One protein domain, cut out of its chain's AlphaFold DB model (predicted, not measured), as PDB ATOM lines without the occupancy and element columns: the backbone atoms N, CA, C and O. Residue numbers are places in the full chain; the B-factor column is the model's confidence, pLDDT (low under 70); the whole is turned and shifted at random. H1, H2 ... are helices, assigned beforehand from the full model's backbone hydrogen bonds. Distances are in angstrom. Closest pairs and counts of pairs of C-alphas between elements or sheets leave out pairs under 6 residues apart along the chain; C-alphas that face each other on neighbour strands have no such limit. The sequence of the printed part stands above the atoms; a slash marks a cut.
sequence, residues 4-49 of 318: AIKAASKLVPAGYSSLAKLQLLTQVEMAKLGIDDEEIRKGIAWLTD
ATOM      1  N   ALA A   4     -29.270  14.171  92.171       67.31
ATOM      2  CA  ALA A   4     -29.170  13.286  93.333       67.31
ATOM      3  C   ALA A   4     -30.036  12.017  93.205       67.31
ATOM      4  O   ALA A   4     -29.617  10.934  93.604       67.31
ATOM      5  N   ILE A   5     -31.221  12.124  92.594       75.44
ATOM      6  CA  ILE A   5     -32.139  10.990  92.388       75.44
ATOM      7  C   ILE A   5     -31.586  10.045  91.313       75.44
ATOM      8  O   ILE A   5     -31.671   8.828  91.460       75.44
ATOM      9  N   LYS A   6     -30.962  10.595  90.261       72.50
ATOM     10  CA  LYS A   6     -30.296   9.810  89.205       72.50
ATOM     11  C   LYS A   6     -29.054   9.066  89.714       72.50
ATOM     12  O   LYS A   6     -28.752   7.985  89.222       72.50
ATOM     13  N   ALA A   7     -28.334   9.642  90.676       71.94
ATOM     14  CA  ALA A   7     -27.195   8.990  91.320       71.94
ATOM     15  C   ALA A   7     -27.658   7.883  92.280       71.94
ATOM     16  O   ALA A   7     -27.164   6.756  92.228       71.94
ATOM     17  N   ALA A   8     -28.668   8.170  93.108       74.06
ATOM     18  CA  ALA A   8     -29.221   7.212  94.061       74.06
ATOM     19  C   ALA A   8     -29.818   5.970  93.375       74.06
ATOM     20  O   ALA A   8     -29.620   4.858  93.860       74.06
ATOM     21  N   SER A   9     -30.477   6.125  92.220       78.19
ATOM     22  CA  SER A   9     -31.055   4.991  91.484       78.19
ATOM     23  C   SER A   9     -30.015   3.994  90.961       78.19
ATOM     24  O   SER A   9     -30.364   2.842  90.724       78.19
ATOM     25  N   LYS A  10     -28.750   4.407  90.809       78.56
ATOM     26  CA  LYS A  10     -27.635   3.543  90.386       78.56
ATOM     27  C   LYS A  10     -26.847   2.973  91.570       78.56
ATOM     28  O   LYS A  10     -26.403   1.832  91.519       78.56
ATOM     29  N   LEU A  11     -26.708   3.744  92.650       78.88
ATOM     30  CA  LEU A  11     -25.935   3.355  93.838       78.88
ATOM     31  C   LEU A  11     -26.684   2.379  94.757       78.88
ATOM     32  O   LEU A  11     -26.075   1.466  95.315       78.88
ATOM     33  N   VAL A  12     -28.003   2.542  94.901       78.88
ATOM     34  CA  VAL A  12     -28.821   1.712  95.804       78.88
ATOM     35  C   VAL A  12     -28.903   0.246  95.342       78.88
ATOM     36  O   VAL A  12     -28.669  -0.625  96.183       78.88
ATOM     37  N   PRO A  13     -29.135  -0.075  94.050       79.31
ATOM     38  CA  PRO A  13     -29.117  -1.462  93.571       79.31
ATOM     39  C   PRO A  13     -27.737  -2.123  93.669       79.31
ATOM     40  O   PRO A  13     -27.648  -3.330  93.865       79.31
ATOM     41  N   ALA A  14     -26.664  -1.332  93.585       75.25
ATOM     42  CA  ALA A  14     -25.287  -1.794  93.751       75.25
ATOM     43  C   ALA A  14     -24.882  -1.998  95.229       75.25
ATOM     44  O   ALA A  14     -23.738  -2.336  95.521       75.25
ATOM     45  N   GLY A  15     -25.808  -1.806  96.178       76.88
ATOM     46  CA  GLY A  15     -25.585  -2.073  97.601       76.88
ATOM     47  C   GLY A  15     -24.905  -0.939  98.376       76.88
ATOM     48  O   GLY A  15     -24.618  -1.109  99.568       76.88
ATOM     49  N   TYR A  16     -24.696   0.224  97.748       77.56
ATOM     50  CA  TYR A  16     -24.129   1.431  98.358       77.56
ATOM     51  C   TYR A  16     -25.222   2.303  98.993       77.56
ATOM     52  O   TYR A  16     -25.414   3.466  98.651       77.56
ATOM     53  N   SER A  17     -25.971   1.719  99.928       76.62
ATOM     54  CA  SER A  17     -27.078   2.376 100.638       76.62
ATOM     55  C   SER A  17     -26.676   3.012 101.975       76.62
ATOM     56  O   SER A  17     -27.507   3.637 102.630       76.62
ATOM     57  N   SER A  18     -25.416   2.867 102.398       75.50
ATOM     58  CA  SER A  18     -24.904   3.426 103.652       75.50
ATOM     59  C   SER A  18     -23.690   4.323 103.423       75.50
ATOM     60  O   SER A  18     -22.880   4.092 102.526       75.50
ATOM     61  N   LEU A  19     -23.543   5.342 104.272       67.31
ATOM     62  CA  LEU A  19     -22.473   6.336 104.161       67.31
ATOM     63  C   LEU A  19     -21.075   5.703 104.262       67.31
ATOM     64  O   LEU A  19     -20.185   6.081 103.511       67.31
ATOM     65  N   ALA A  20     -20.912   4.681 105.105       71.94
ATOM     66  CA  ALA A  20     -19.658   3.936 105.229       71.94
ATOM     67  C   ALA A  20     -19.296   3.161 103.949       71.94
ATOM     68  O   ALA A  20     -18.129   3.081 103.583       71.94
ATOM     69  N   LYS A  21     -20.293   2.618 103.236       73.12
ATOM     70  CA  LYS A  21     -20.064   1.946 101.949       73.12
ATOM     71  C   LYS A  21     -19.770   2.951 100.838       73.12
ATOM     72  O   LYS A  21     -18.932   2.675  99.990       73.12
ATOM     73  N   LEU A  22     -20.412   4.122 100.864       73.25
ATOM     74  CA  LEU A  22     -20.142   5.212  99.920       73.25
ATOM     75  C   LEU A  22     -18.723   5.780 100.072       73.25
ATOM     76  O   LEU A  22     -18.142   6.198  99.082       73.25
ATOM     77  N   GLN A  23     -18.137   5.749 101.271       73.75
ATOM     78  CA  GLN A  23     -16.744   6.163 101.497       73.75
ATOM     79  C   GLN A  23     -15.706   5.208 100.892       73.75
ATOM     80  O   GLN A  23     -14.589   5.626 100.606       73.75
ATOM     81  N   LEU A  24     -16.067   3.937 100.699       73.81
ATOM     82  CA  LEU A  24     -15.213   2.936 100.052       73.81
ATOM     83  C   LEU A  24     -15.342   2.955  98.525       73.81
ATOM     84  O   LEU A  24     -14.600   2.253  97.847       73.81
ATOM     85  N   LEU A  25     -16.288   3.735  97.993       75.62
ATOM     86  CA  LEU A  25     -16.580   3.804  96.572       75.62
ATOM     87  C   LEU A  25     -15.455   4.549  95.844       75.62
ATOM     88  O   LEU A  25     -15.302   5.766  95.959       75.62
ATOM     89  N   THR A  26     -14.664   3.808  95.078       76.50
ATOM     90  CA  THR A  26     -13.531   4.366  94.336       76.50
ATOM     91  C   THR A  26     -13.964   4.963  92.995       76.50
ATOM     92  O   THR A  26     -15.006   4.627  92.429       76.50
ATOM     93  N   GLN A  27     -13.130   5.840  92.426       68.50
ATOM     94  CA  GLN A  27     -13.403   6.475  91.130       68.50
ATOM     95  C   GLN A  27     -13.596   5.458  89.989       68.50
ATOM     96  O   GLN A  27     -14.401   5.683  89.085       68.50
ATOM     97  N   VAL A  28     -12.911   4.314  90.060       73.06
ATOM     98  CA  VAL A  28     -13.001   3.228  89.071       73.06
ATOM     99  C   VAL A  28     -14.344   2.494  89.164       73.06
ATOM    100  O   VAL A  28     -14.918   2.115  88.145       73.06
ATOM    101  N   GLU A  29     -14.882   2.322  90.370       72.62
ATOM    102  CA  GLU A  29     -16.184   1.682  90.595       72.62
ATOM    103  C   GLU A  29     -17.344   2.595  90.181       72.62
ATOM    104  O   GLU A  29     -18.309   2.125  89.582       72.62
ATOM    105  N   MET A  30     -17.218   3.911  90.390       73.25
ATOM    106  CA  MET A  30     -18.200   4.892  89.904       73.25
ATOM    107  C   MET A  30     -18.301   4.916  88.374       73.25
ATOM    108  O   MET A  30     -19.406   5.006  87.834       73.25
ATOM    109  N   ALA A  31     -17.168   4.787  87.674       72.44
ATOM    110  CA  ALA A  31     -17.143   4.673  86.217       72.44
ATOM    111  C   ALA A  31     -17.794   3.360  85.735       72.44
ATOM    112  O   ALA A  31     -18.584   3.370  84.796       72.44
ATOM    113  N   LYS A  32     -17.555   2.235  86.426       75.69
ATOM    114  CA  LYS A  32     -18.200   0.942  86.109       75.69
ATOM    115  C   LYS A  32     -19.718   0.946  86.329       75.69
ATOM    116  O   LYS A  32     -20.429   0.231  85.631       75.69
ATOM    117  N   LEU A  33     -20.219   1.759  87.260       74.00
ATOM    118  CA  LEU A  33     -21.656   1.954  87.510       74.00
ATOM    119  C   LEU A  33     -22.312   2.959  86.535       74.00
ATOM    120  O   LEU A  33     -23.494   3.284  86.681       74.00
ATOM    121  N   GLY A  34     -21.567   3.460  85.541       69.56
ATOM    122  CA  GLY A  34     -22.060   4.395  84.527       69.56
ATOM    123  C   GLY A  34     -22.422   5.765  85.101       69.56
ATOM    124  O   GLY A  34     -23.405   6.381  84.673       69.56
ATOM    125  N   ILE A  35     -21.709   6.211  86.140       72.38
ATOM    126  CA  ILE A  35     -21.807   7.565  86.699       72.38
ATOM    127  C   ILE A  35     -20.666   8.385  86.087       72.38
ATOM    128  O   ILE A  35     -19.582   8.494  86.666       72.38
ATOM    129  N   ASP A  36     -20.907   8.921  84.890       61.16
ATOM    130  CA  ASP A  36     -19.901   9.642  84.090       61.16
ATOM    131  C   ASP A  36     -19.948  11.164  84.228       61.16
ATOM    132  O   ASP A  36     -19.023  11.856  83.814       61.16
ATOM    133  N   ASP A  37     -20.990  11.673  84.879       74.06
ATOM    134  CA  ASP A  37     -21.211  13.097  85.096       74.06
ATOM    135  C   ASP A  37     -20.287  13.641  86.204       74.06
ATOM    136  O   ASP A  37     -20.307  13.174  87.352       74.06
ATOM    137  N   GLU A  38     -19.444  14.615  85.857       67.00
ATOM    138  CA  GLU A  38     -18.404  15.155  86.738       67.00
ATOM    139  C   GLU A  38     -18.989  15.908  87.945       67.00
ATOM    140  O   GLU A  38     -18.423  15.858  89.040       67.00
ATOM    141  N   GLU A  39     -20.158  16.536  87.789       69.44
ATOM    142  CA  GLU A  39     -20.851  17.219  88.888       69.44
ATOM    143  C   GLU A  39     -21.355  16.230  89.944       69.44
ATOM    144  O   GLU A  39     -21.232  16.465  91.149       69.44
ATOM    145  N   ILE A  40     -21.856  15.072  89.506       70.06
ATOM    146  CA  ILE A  40     -22.353  14.022  90.401       70.06
ATOM    147  C   ILE A  40     -21.190  13.390  91.175       70.06
ATOM    148  O   ILE A  40     -21.308  13.147  92.378       70.06
ATOM    149  N   ARG A  41     -20.040  13.185  90.517       68.62
ATOM    150  CA  ARG A  41     -18.815  12.689  91.170       68.62
ATOM    151  C   ARG A  41     -18.313  13.653  92.244       68.62
ATOM    152  O   ARG A  41     -17.997  13.212  93.347       68.62
ATOM    153  N   LYS A  42     -18.301  14.962  91.961       71.00
ATOM    154  CA  LYS A  42     -17.924  16.002  92.939       71.00
ATOM    155  C   LYS A  42     -18.886  16.045  94.128       71.00
ATOM    156  O   LYS A  42     -18.436  16.149  95.267       71.00
ATOM    157  N   GLY A  43     -20.189  15.895  93.884       71.06
ATOM    158  CA  GLY A  43     -21.202  15.841  94.942       71.06
ATOM    159  C   GLY A  43     -21.048  14.638  95.880       71.06
ATOM    160  O   GLY A  43     -21.152  14.791  97.096       71.06
ATOM    161  N   ILE A  44     -20.754  13.450  95.338       71.00
ATOM    162  CA  ILE A  44     -20.502  12.243  96.144       71.00
ATOM    163  C   ILE A  44     -19.198  12.394  96.937       71.00
ATOM    164  O   ILE A  44     -19.197  12.136  98.138       71.00
ATOM    165  N   ALA A  45     -18.130  12.894  96.304       69.50
ATOM    166  CA  ALA A  45     -16.839  13.127  96.954       69.50
ATOM    167  C   ALA A  45     -16.948  14.099  98.142       69.50
ATOM    168  O   ALA A  45     -16.396  13.835  99.211       69.50
ATOM    169  N   TRP A  46     -17.728  15.176  97.989       69.38
ATOM    170  CA  TRP A  46     -18.022  16.119  99.071       69.38
ATOM    171  C   TRP A  46     -18.762  15.461 100.245       69.38
ATOM    172  O   TRP A  46     -18.480  15.755 101.404       69.38
ATOM    173  N   LEU A  47     -19.687  14.536  99.963       65.94
ATOM    174  CA  LEU A  47     -20.470  13.840 100.990       65.94
ATOM    175  C   LEU A  47     -19.638  12.829 101.800       65.94
ATOM    176  O   LEU A  47     -19.980  12.514 102.943       65.94
ATOM    177  N   THR A  48     -18.580  12.297 101.185       64.25
ATOM    178  CA  THR A  48     -17.701  11.271 101.760       64.25
ATOM    179  C   THR A  48     -16.464  11.836 102.454       64.25
ATOM    180  O   THR A  48     -15.845  11.107 103.234       64.25
ATOM    181  N   ASP A  49     -16.118  13.107 102.216       62.62
ATOM    182  CA  ASP A  49     -14.964  13.762 102.836       62.62
ATOM    183  C   ASP A  49     -15.189  13.946 104.355       62.62
ATOM    184  O   ASP A  49     -16.123  14.646 104.774       62.62
TER     185      ASP A  49
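This is residues 4 to 49 of the 318 residues of an uncharacterized protein of Leucosporidium creatinivorum (UniProt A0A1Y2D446). This is a small, rounded cluster of four short helices with few contacts between them: H4, the longest, runs along one side, and H1, H2 and H3, apart from one another, each come near it. H2 meets the end of H4 at Thr 48, while H1 and H3 approach H4 at Ile 40 and Arg 41. The printed part has 46 residues with four named helices, in the order H1, H2, H3, H4, and no named strand; the class is all helix. It is compact, with a radius of gyration of the C-alphas of 9.4 A and spans of 23 by 22 by 20 A.

Start with H1, residues 4 to 11, which is close to but not clearly touching H4, residues 38 to 48; their closest C-alphas, of Ala 7 and Ile 40, are 7.0 A apart, and their lines are about perpendicular at 77 degrees. Next look at H2, residues 19 to 23, which touches H4, the closest C-alphas being Gln 23 and Thr 48 at 5.2 A. Then H3, residues 27 to 32, is close to but not clearly touching H4, with the C-alphas of Met 30 and Arg 41 closest at 7.9 A, at a steep tilt of 55 degrees, opposite ways. In H2, H3 and H4 every O i to N i+4 pair is within hydrogen-bond range; in H1, 3 of 4 are.

Find C-alpha 4 at (-29.170, 13.286, 93.333); from there H1 runs 10.5 A to Leu 11. H2 spans 6.3 A and H3 8.9 A. H4 begins at C-alpha 38, (-18.404, 15.155, 86.738), and runs 15.5 A to C-alpha 48, (-17.701, 11.271, 101.760).

The C-alphas farthest apart, of Pro 13 and Asp 49, are 22.8 A apart. The printed part has no cut and no long link. Mean pLDDT of the printed part is 72.4, with 13 residues under 70, among them 45 to 49.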